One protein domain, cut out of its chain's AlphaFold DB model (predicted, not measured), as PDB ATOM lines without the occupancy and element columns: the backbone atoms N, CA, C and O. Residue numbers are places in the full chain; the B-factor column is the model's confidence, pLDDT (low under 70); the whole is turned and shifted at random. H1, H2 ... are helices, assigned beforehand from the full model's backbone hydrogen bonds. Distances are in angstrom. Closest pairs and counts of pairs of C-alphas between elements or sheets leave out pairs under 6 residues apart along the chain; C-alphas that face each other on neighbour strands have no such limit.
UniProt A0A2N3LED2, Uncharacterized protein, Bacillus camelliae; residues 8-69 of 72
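Overview. This is residues 8 to 69 of the 72 residues of an uncharacterized protein of Bacillus camelliae (UniProt A0A2N3LED2). Helices H1, H2 and H4 lie side by side in one flat layer, H2 in the middle, and short H3 makes a corner with H4 at the start of H4, apart from H1 and H2. The 62 printed residues, all helix in class, have four named helices, H1 to H4 in order, and no named strand. The whole is loose, with a radius of gyration of the C-alphas of 13.2 A and spans of 41 by 28 by 11 A.

Along the chain. H1, residues 8 to 22, begins at C-alpha 8 (8.752, 24.728, -84.904) and is 21.1 A long. H2 is residues 28 to 43, 22.2 A; H3 is 46 to 53; H4 is 56 to 67, 16.7 A, ending at C-alpha 67 (-2.214, 4.192, -84.218).

Arrangement. H1 and H2, a hairpin, touch at a shallow tilt of 2 degrees, opposite ways; their closest C-alphas, 10 and 42, are 6.3 A apart. H2 and H4 touch at a shallow tilt of 14 degrees, opposite ways; closest are C-alphas 33 and 67, 6.1 A. With residues 56 to 59 alone, H4 touches H3 only at the corner, about perpendicular at 86 degrees; closest are C-alphas 50 and 56, 5.2 A. Every O i to N i+4 pair is within hydrogen-bond range in H1, H2 and H4, and 3 of 4 in H3.

Size, cuts and confidence. C-alphas 23 and 51 are farthest apart, 41.3 A. The printed part has no cut, and its links are tight. Residues 45 to 54 have pLDDT under 70.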
ATOM      1  N   ASP A   8       9.565  23.760 -84.155       93.56
ATOM      2  CA  ASP A   8       8.752  24.728 -84.904       93.56
ATOM      3  C   ASP A   8       7.751  24.054 -85.849       93.56
ATOM      4  O   ASP A   8       6.600  24.481 -85.963       93.56
ATOM      5  N   GLN A   9       8.180  23.013 -86.565       92.94
ATOM      6  CA  GLN A   9       7.315  22.256 -87.471       92.94
ATOM      7  C   GLN A   9       6.239  21.495 -86.699       92.94
ATOM      8  O   GLN A   9       5.094  21.443 -87.149       92.94
ATOM      9  N   TYR A  10       6.587  20.939 -85.538       93.38
ATOM     10  CA  TYR A  10       5.647  20.281 -84.642       93.38
ATOM     11  C   TYR A  10       4.582  21.259 -84.139       93.38
ATOM     12  O   TYR A  10       3.392  21.004 -84.322       93.38
ATOM     13  N   ASN A  11       4.998  22.409 -83.599       94.56
ATOM     14  CA  ASN A  11       4.089  23.420 -83.060       94.56
ATOM     15  C   ASN A  11       3.143  23.966 -84.139       94.56
ATOM     16  O   ASN A  11       1.932  23.976 -83.943       94.56
ATOM     17  N   LYS A  12       3.663  24.304 -85.328       97.12
ATOM     18  CA  LYS A  12       2.824  24.737 -86.463       97.12
ATOM     19  C   LYS A  12       1.840  23.663 -86.922       97.12
ATOM     20  O   LYS A  12       0.711  23.978 -87.286       97.12
ATOM     21  N   SER A  13       2.263  22.397 -86.930       96.31
ATOM     22  CA  SER A  13       1.383  21.286 -87.316       96.31
ATOM     23  C   SER A  13       0.275  21.064 -86.288       96.31
ATOM     24  O   SER A  13      -0.850  20.761 -86.679       96.31
ATOM     25  N   LEU A  14       0.570  21.240 -84.994       96.38
ATOM     26  CA  LEU A  14      -0.431  21.191 -83.929       96.38
ATOM     27  C   LEU A  14      -1.437  22.334 -84.039       96.38
ATOM     28  O   LEU A  14      -2.629  22.062 -84.054       96.38
ATOM     29  N   GLU A  15      -0.979  23.580 -84.182       97.81
ATOM     30  CA  GLU A  15      -1.870  24.740 -84.326       97.81
ATOM     31  C   GLU A  15      -2.817  24.579 -85.522       97.81
ATOM     32  O   GLU A  15      -4.011  24.870 -85.438       97.81
ATOM     33  N   PHE A  16      -2.300  24.069 -86.644       97.81
ATOM     34  CA  PHE A  16      -3.122  23.791 -87.815       97.81
ATOM     35  C   PHE A  16      -4.144  22.675 -87.558       97.81
ATOM     36  O   PHE A  16      -5.293  22.782 -87.986       97.81
ATOM     37  N   LEU A  17      -3.753  21.613 -86.850       97.62
ATOM     38  CA  LEU A  17      -4.652  20.521 -86.482       97.62
ATOM     39  C   LEU A  17      -5.751  20.978 -85.507       97.62
ATOM     40  O   LEU A  17      -6.906  20.587 -85.681       97.62
ATOM     41  N   ASP A  18      -5.410  21.819 -84.530       97.62
ATOM     42  CA  ASP A  18      -6.364  22.447 -83.607       97.62
ATOM     43  C   ASP A  18      -7.384  23.280 -84.388       97.62
ATOM     44  O   ASP A  18      -8.592  23.099 -84.228       97.62
ATOM     45  N   TRP A  19      -6.913  24.100 -85.333       98.19
ATOM     46  CA  TRP A  19      -7.792  24.868 -86.212       98.19
ATOM     47  C   TRP A  19      -8.750  23.972 -87.010       98.19
ATOM     48  O   TRP A  19      -9.945  24.265 -87.069       98.19
ATOM     49  N   LEU A  20      -8.266  22.864 -87.590       97.69
ATOM     50  CA  LEU A  20      -9.105  21.900 -88.318       97.69
ATOM     51  C   LEU A  20     -10.186  21.268 -87.427       97.69
ATOM     52  O   LEU A  20     -11.303  21.012 -87.894       97.69
ATOM     53  N   TYR A  21      -9.860  20.997 -86.163       97.44
ATOM     54  CA  TYR A  21     -10.798  20.444 -85.189       97.44
ATOM     55  C   TYR A  21     -11.855  21.471 -84.769       97.44
ATOM     56  O   TYR A  21     -13.045  21.150 -84.756       97.44
ATOM     57  N   ASP A  22     -11.453  22.721 -84.531       97.69
ATOM     58  CA  ASP A  22     -12.358  23.816 -84.165       97.69
ATOM     59  C   ASP A  22     -13.421  24.077 -85.240       97.69
ATOM     60  O   ASP A  22     -14.601  24.276 -84.932       97.69
ATOM     61  N   ILE A  23     -13.038  23.999 -86.520       97.88
ATOM     62  CA  ILE A  23     -13.974  24.120 -87.651       97.88
ATOM     63  C   ILE A  23     -14.707  22.810 -87.985       97.88
ATOM     64  O   ILE A  23     -15.458  22.759 -88.960       97.88
ATOM     65  N   LYS A  24     -14.525  21.759 -87.175       96.31
ATOM     66  CA  LYS A  24     -15.160  20.437 -87.303       96.31
ATOM     67  C   LYS A  24     -14.883  19.724 -88.632       96.31
ATOM     68  O   LYS A  24     -15.722  18.949 -89.093       96.31
ATOM     69  N   LEU A  25     -13.721  19.962 -89.247       96.25
ATOM     70  CA  LEU A  25     -13.282  19.204 -90.426       96.25
ATOM     71  C   LEU A  25     -12.710  17.831 -90.069       96.25
ATOM     72  O   LEU A  25     -12.705  16.942 -90.917       96.25
ATOM     73  N   VAL A  26     -12.244  17.659 -88.832       95.31
ATOM     74  CA  VAL A  26     -11.771  16.378 -88.303       95.31
ATOM     75  C   VAL A  26     -12.576  15.989 -87.070       95.31
ATOM     76  O   VAL A  26     -12.948  16.828 -86.249       95.31
ATOM     77  N   MET A  27     -12.852  14.697 -86.928       96.12
ATOM     78  CA  MET A  27     -13.471  14.145 -85.728       96.12
ATOM     79  C   MET A  27     -12.449  14.047 -84.590       96.12
ATOM     80  O   MET A  27     -11.249  13.913 -84.816       96.12
ATOM     81  N   MET A  28     -12.930  14.007 -83.342       94.88
ATOM     82  CA  MET A  28     -12.073  13.860 -82.152       94.88
ATOM     83  C   MET A  28     -11.135  12.638 -82.228       94.88
ATOM     84  O   MET A  28      -9.979  12.702 -81.818       94.88
ATOM     85  N   SER A  29     -11.612  11.511 -82.762       93.00
ATOM     86  CA  SER A  29     -10.793  10.302 -82.921       93.00
ATOM     87  C   SER A  29      -9.650  10.488 -83.924       93.00
ATOM     88  O   SER A  29      -8.560   9.963 -83.707       93.00
ATOM     89  N   GLU A  30      -9.881  11.235 -85.003       92.81
ATOM     90  CA  GLU A  30      -8.875  11.552 -86.020       92.81
ATOM     91  C   GLU A  30      -7.861  12.552 -85.473       92.81
ATOM     92  O   GLU A  30      -6.660  12.328 -85.594       92.81
ATOM     93  N   PHE A  31      -8.345  13.589 -84.788       95.44
ATOM     94  CA  PHE A  31      -7.516  14.573 -84.100       95.44
ATOM     95  C   PHE A  31      -6.501  13.905 -83.163       95.44
ATOM     96  O   PHE A  31      -5.297  14.123 -83.293       95.44
ATOM     97  N   ASN A  32      -6.967  13.018 -82.276       93.75
ATOM     98  CA  ASN A  32      -6.094  12.325 -81.326       93.75
ATOM     99  C   ASN A  32      -5.036  11.461 -82.030       93.75
ATOM    100  O   ASN A  32      -3.861  11.524 -81.680       93.75
ATOM    101  N   ARG A  33      -5.426  10.713 -83.071       93.56
ATOM    102  CA  ARG A  33      -4.493   9.877 -83.844       93.56
ATOM    103  C   ARG A  33      -3.429  10.705 -84.563       93.56
ATOM    104  O   ARG A  33      -2.255  10.350 -84.530       93.56
ATOM    105  N   ILE A  34      -3.820  11.805 -85.208       94.44
ATOM    106  CA  ILE A  34      -2.872  12.682 -85.911       94.44
ATOM    107  C   ILE A  34      -1.914  13.325 -84.902       94.44
ATOM    108  O   ILE A  34      -0.708  13.348 -85.142       94.44
ATOM    109  N   LYS A  35      -2.420  13.774 -83.747       94.00
ATOM    110  CA  LYS A  35      -1.602  14.339 -82.668       94.00
ATOM    111  C   LYS A  35      -0.544  13.356 -82.158       94.00
ATOM    112  O   LYS A  35       0.610  13.748 -81.997       94.00
ATOM    113  N   GLU A  36      -0.908  12.093 -81.948       91.19
ATOM    114  CA  GLU A  36       0.038  11.038 -81.552       91.19
ATOM    115  C   GLU A  36       1.114  10.797 -82.625       91.19
ATOM    116  O   GLU A  36       2.298  10.696 -82.305       91.19
ATOM    117  N   ILE A  37       0.737  10.779 -83.910       90.75
ATOM    118  CA  ILE A  37       1.696  10.650 -85.019       90.75
ATOM    119  C   ILE A  37       2.679  11.828 -85.030       90.75
ATOM    120  O   ILE A  37       3.886  11.614 -85.128       90.75
ATOM    121  N   LEU A  38       2.189  13.066 -84.886       91.50
ATOM    122  CA  LEU A  38       3.041  14.259 -84.829       91.50
ATOM    123  C   LEU A  38       4.037  14.190 -83.664       91.50
ATOM    124  O   LEU A  38       5.203  14.543 -83.836       91.50
ATOM    125  N   GLN A  39       3.603  13.702 -82.498       87.81
ATOM    126  CA  GLN A  39       4.475  13.517 -81.336       87.81
ATOM    127  C   GLN A  39       5.577  12.490 -81.594       87.81
ATOM    128  O   GLN A  39       6.724  12.746 -81.238       87.81
ATOM    129  N   ILE A  40       5.271  11.367 -82.248       87.06
ATOM    130  CA  ILE A  40       6.287  10.364 -82.609       87.06
ATOM    131  C   ILE A  40       7.302  10.943 -83.595       87.06
ATOM    132  O   ILE A  40       8.497  10.698 -83.459       87.06
ATOM    133  N   LEU A  41       6.849  11.728 -84.574       85.56
ATOM    134  CA  LEU A  41       7.745  12.334 -85.559       85.56
ATOM    135  C   LEU A  41       8.635  13.436 -84.960       85.56
ATOM    136  O   LEU A  41       9.715  13.679 -85.494       85.56
ATOM    137  N   ALA A  42       8.204  14.101 -83.886       86.75
ATOM    138  CA  ALA A  42       8.973  15.155 -83.220       86.75
ATOM    139  C   ALA A  42       9.879  14.630 -82.093       86.75
ATOM    140  O   ALA A  42      11.028  15.046 -81.972       86.75
ATOM    141  N   TYR A  43       9.362  13.711 -81.273       82.62
ATOM    142  CA  TYR A  43       9.970  13.295 -80.004       82.62
ATOM    143  C   TYR A  43      10.088  11.781 -79.834       82.62
ATOM    144  O   TYR A  43      10.502  11.330 -78.769       82.62
ATOM    145  N   GLY A  44       9.696  10.984 -80.833       76.44
ATOM    146  CA  GLY A  44       9.799   9.531 -80.752       76.44
ATOM    147  C   GLY A  44      11.218   9.118 -80.371       76.44
ATOM    148  O   GLY A  44      12.188   9.672 -80.889       76.44
ATOM    149  N   GLU A  45      11.344   8.167 -79.445       66.88
ATOM    150  CA  GLU A  45      12.637   7.733 -78.920       66.88
ATOM    151  C   GLU A  45      13.418   6.934 -79.976       66.88
ATOM    152  O   GLU A  45      13.491   5.707 -79.957       66.88
ATOM    153  N   ILE A  46      14.025   7.653 -80.923       63.41
ATOM    154  CA  ILE A  46      14.809   7.108 -82.041       63.41
ATOM    155  C   ILE A  46      15.954   6.216 -81.532       63.41
ATOM    156  O   ILE A  46      16.338   5.249 -82.191       63.41
ATOM    157  N   ASN A  47      16.476   6.508 -80.338       58.00
ATOM    158  CA  ASN A  47      17.543   5.725 -79.721       58.00
ATOM    159  C   ASN A  47      17.063   4.352 -79.229       58.00
ATOM    160  O   ASN A  47      17.730   3.361 -79.522       58.00
ATOM    161  N   GLU A  48      15.911   4.257 -78.554       58.53
ATOM    162  CA  GLU A  48      15.325   2.953 -78.210       58.53
ATOM    163  C   GLU A  48      14.879   2.211 -79.477       58.53
ATOM    164  O   GLU A  48      15.154   1.023 -79.642       58.53
ATOM    165  N   ALA A  49      14.290   2.923 -80.436       59.75
ATOM    166  CA  ALA A  49      13.864   2.372 -81.718       59.75
ATOM    167  C   ALA A  49      14.986   1.638 -82.478       59.75
ATOM    168  O   ALA A  49      14.775   0.525 -82.961       59.75
ATOM    169  N   ASN A  50      16.187   2.223 -82.547       58.31
ATOM    170  CA  ASN A  50      17.339   1.610 -83.216       58.31
ATOM    171  C   ASN A  50      17.808   0.310 -82.539       58.31
ATOM    172  O   ASN A  50      18.331  -0.569 -83.222       58.31
ATOM    173  N   ILE A  51      17.603   0.161 -81.226       63.44
ATOM    174  CA  ILE A  51      17.989  -1.045 -80.476       63.44
ATOM    175  C   ILE A  51      17.037  -2.209 -80.785       63.44
ATOM    176  O   ILE A  51      17.487  -3.337 -80.969       63.44
ATOM    177  N   TRP A  52      15.732  -1.942 -80.862       66.00
ATOM    178  CA  TRP A  52      14.714  -2.986 -81.030       66.00
ATOM    179  C   TRP A  52      14.395  -3.319 -82.493       66.00
ATOM    180  O   TRP A  52      14.032  -4.457 -82.786       66.00
ATOM    181  N   TYR A  53      14.526  -2.353 -83.408       65.88
ATOM    182  CA  TYR A  53      14.092  -2.496 -84.805       65.88
ATOM    183  C   TYR A  53      15.235  -2.430 -85.824       65.88
ATOM    184  O   TYR A  53      14.997  -2.650 -87.007       65.88
ATOM    185  N   GLY A  54      16.470  -2.132 -85.407       62.88
ATOM    186  CA  GLY A  54      17.630  -2.001 -86.300       62.88
ATOM    187  C   GLY A  54      17.619  -0.743 -87.184       62.88
ATOM    188  O   GLY A  54      18.688  -0.222 -87.494       62.88
ATOM    189  N   ASP A  55      16.437  -0.220 -87.530       73.19
ATOM    190  CA  ASP A  55      16.215   1.076 -88.175       73.19
ATOM    191  C   ASP A  55      15.038   1.825 -87.519       73.19
ATOM    192  O   ASP A  55      13.898   1.356 -87.477       73.19
ATOM    193  N   SER A  56      15.307   3.048 -87.067       71.69
ATOM    194  CA  SER A  56      14.319   4.047 -86.651       71.69
ATOM    195  C   SER A  56      13.105   4.204 -87.585       71.69
ATOM    196  O   SER A  56      12.000   4.453 -87.103       71.69
ATOM    197  N   ASN A  57      13.261   4.021 -88.903       77.56
ATOM    198  CA  ASN A  57      12.151   4.122 -89.856       77.56
ATOM    199  C   ASN A  57      11.135   2.982 -89.691       77.56
ATOM    200  O   ASN A  57       9.930   3.220 -89.801       77.56
ATOM    201  N   ASP A  58      11.600   1.762 -89.411       81.19
ATOM    202  CA  ASP A  58      10.724   0.602 -89.216       81.19
ATOM    203  C   ASP A  58       9.938   0.721 -87.909       81.19
ATOM    204  O   ASP A  58       8.741   0.419 -87.876       81.19
ATOM    205  N   TYR A  59      10.567   1.262 -86.864       82.75
ATOM    206  CA  TYR A  59       9.876   1.630 -85.631       82.75
ATOM    207  C   TYR A  59       8.788   2.682 -85.874       82.75
ATOM    208  O   TYR A  59       7.636   2.456 -85.500       82.75
ATOM    209  N   ILE A  60       9.116   3.806 -86.530       81.88
ATOM    210  CA  ILE A  60       8.142   4.874 -86.814       81.88
ATOM    211  C   ILE A  60       6.966   4.298 -87.607       81.88
ATOM    212  O   ILE A  60       5.807   4.498 -87.244       81.88
ATOM    213  N   LYS A  61       7.254   3.514 -88.652       83.81
ATOM    214  CA  LYS A  61       6.234   2.850 -89.465       83.81
ATOM    215  C   LYS A  61       5.359   1.915 -88.630       83.81
ATOM    216  O   LYS A  61       4.140   1.915 -88.798       83.81
ATOM    217  N   HIS A  62       5.948   1.132 -87.728       85.06
ATOM    218  CA  HIS A  62       5.203   0.250 -86.835       85.06
ATOM    219  C   HIS A  62       4.273   1.035 -85.895       85.06
ATOM    220  O   HIS A  62       3.089   0.703 -85.810       85.06
ATOM    221  N   GLN A  63       4.766   2.095 -85.244       83.12
ATOM    222  CA  GLN A  63       3.952   2.914 -84.336       83.12
ATOM    223  C   GLN A  63       2.804   3.615 -85.071       83.12
ATOM    224  O   GLN A  63       1.660   3.550 -84.627       83.12
ATOM    225  N   VAL A  64       3.075   4.207 -86.240       85.69
ATOM    226  CA  VAL A  64       2.039   4.829 -87.081       85.69
ATOM    227  C   VAL A  64       0.976   3.803 -87.469       85.69
ATOM    228  O   VAL A  64      -0.217   4.056 -87.311       85.69
ATOM    229  N   ASN A  65       1.380   2.612 -87.911       84.81
ATOM    230  CA  ASN A  65       0.429   1.566 -88.276       84.81
ATOM    231  C   ASN A  65      -0.415   1.088 -87.088       84.81
ATOM    232  O   ASN A  65      -1.593   0.780 -87.267       84.81
ATOM    233  N   LYS A  66       0.158   1.036 -85.880       85.62
ATOM    234  CA  LYS A  66      -0.575   0.712 -84.653       85.62
ATOM    235  C   LYS A  66      -1.632   1.776 -84.339       85.62
ATOM    236  O   LYS A  66      -2.782   1.419 -84.095       85.62
ATOM    237  N   ILE A  67      -1.284   3.063 -84.427       85.25
ATOM    238  CA  ILE A  67      -2.214   4.192 -84.218       85.25
ATOM    239  C   ILE A  67      -3.361   4.168 -85.239       85.25
ATOM    240  O   ILE A  67      -4.527   4.382 -84.896       85.25
ATOM    241  N   LEU A  68      -3.044   3.862 -86.498       84.56
ATOM    242  CA  LEU A  68      -4.028   3.743 -87.574       84.56
ATOM    243  C   LEU A  68      -4.854   2.443 -87.506       84.56
ATOM    244  O   LEU A  68      -5.805   2.293 -88.271       84.56
ATOM    245  N   GLY A  69      -4.527   1.511 -86.602       84.25
ATOM    246  CA  GLY A  69      -5.215   0.223 -86.463       84.25
ATOM    247  C   GLY A  69      -4.942  -0.759 -87.609       84.25
ATOM    248  O   GLY A  69      -5.754  -1.641 -87.875       84.25
TER     249      GLY A  69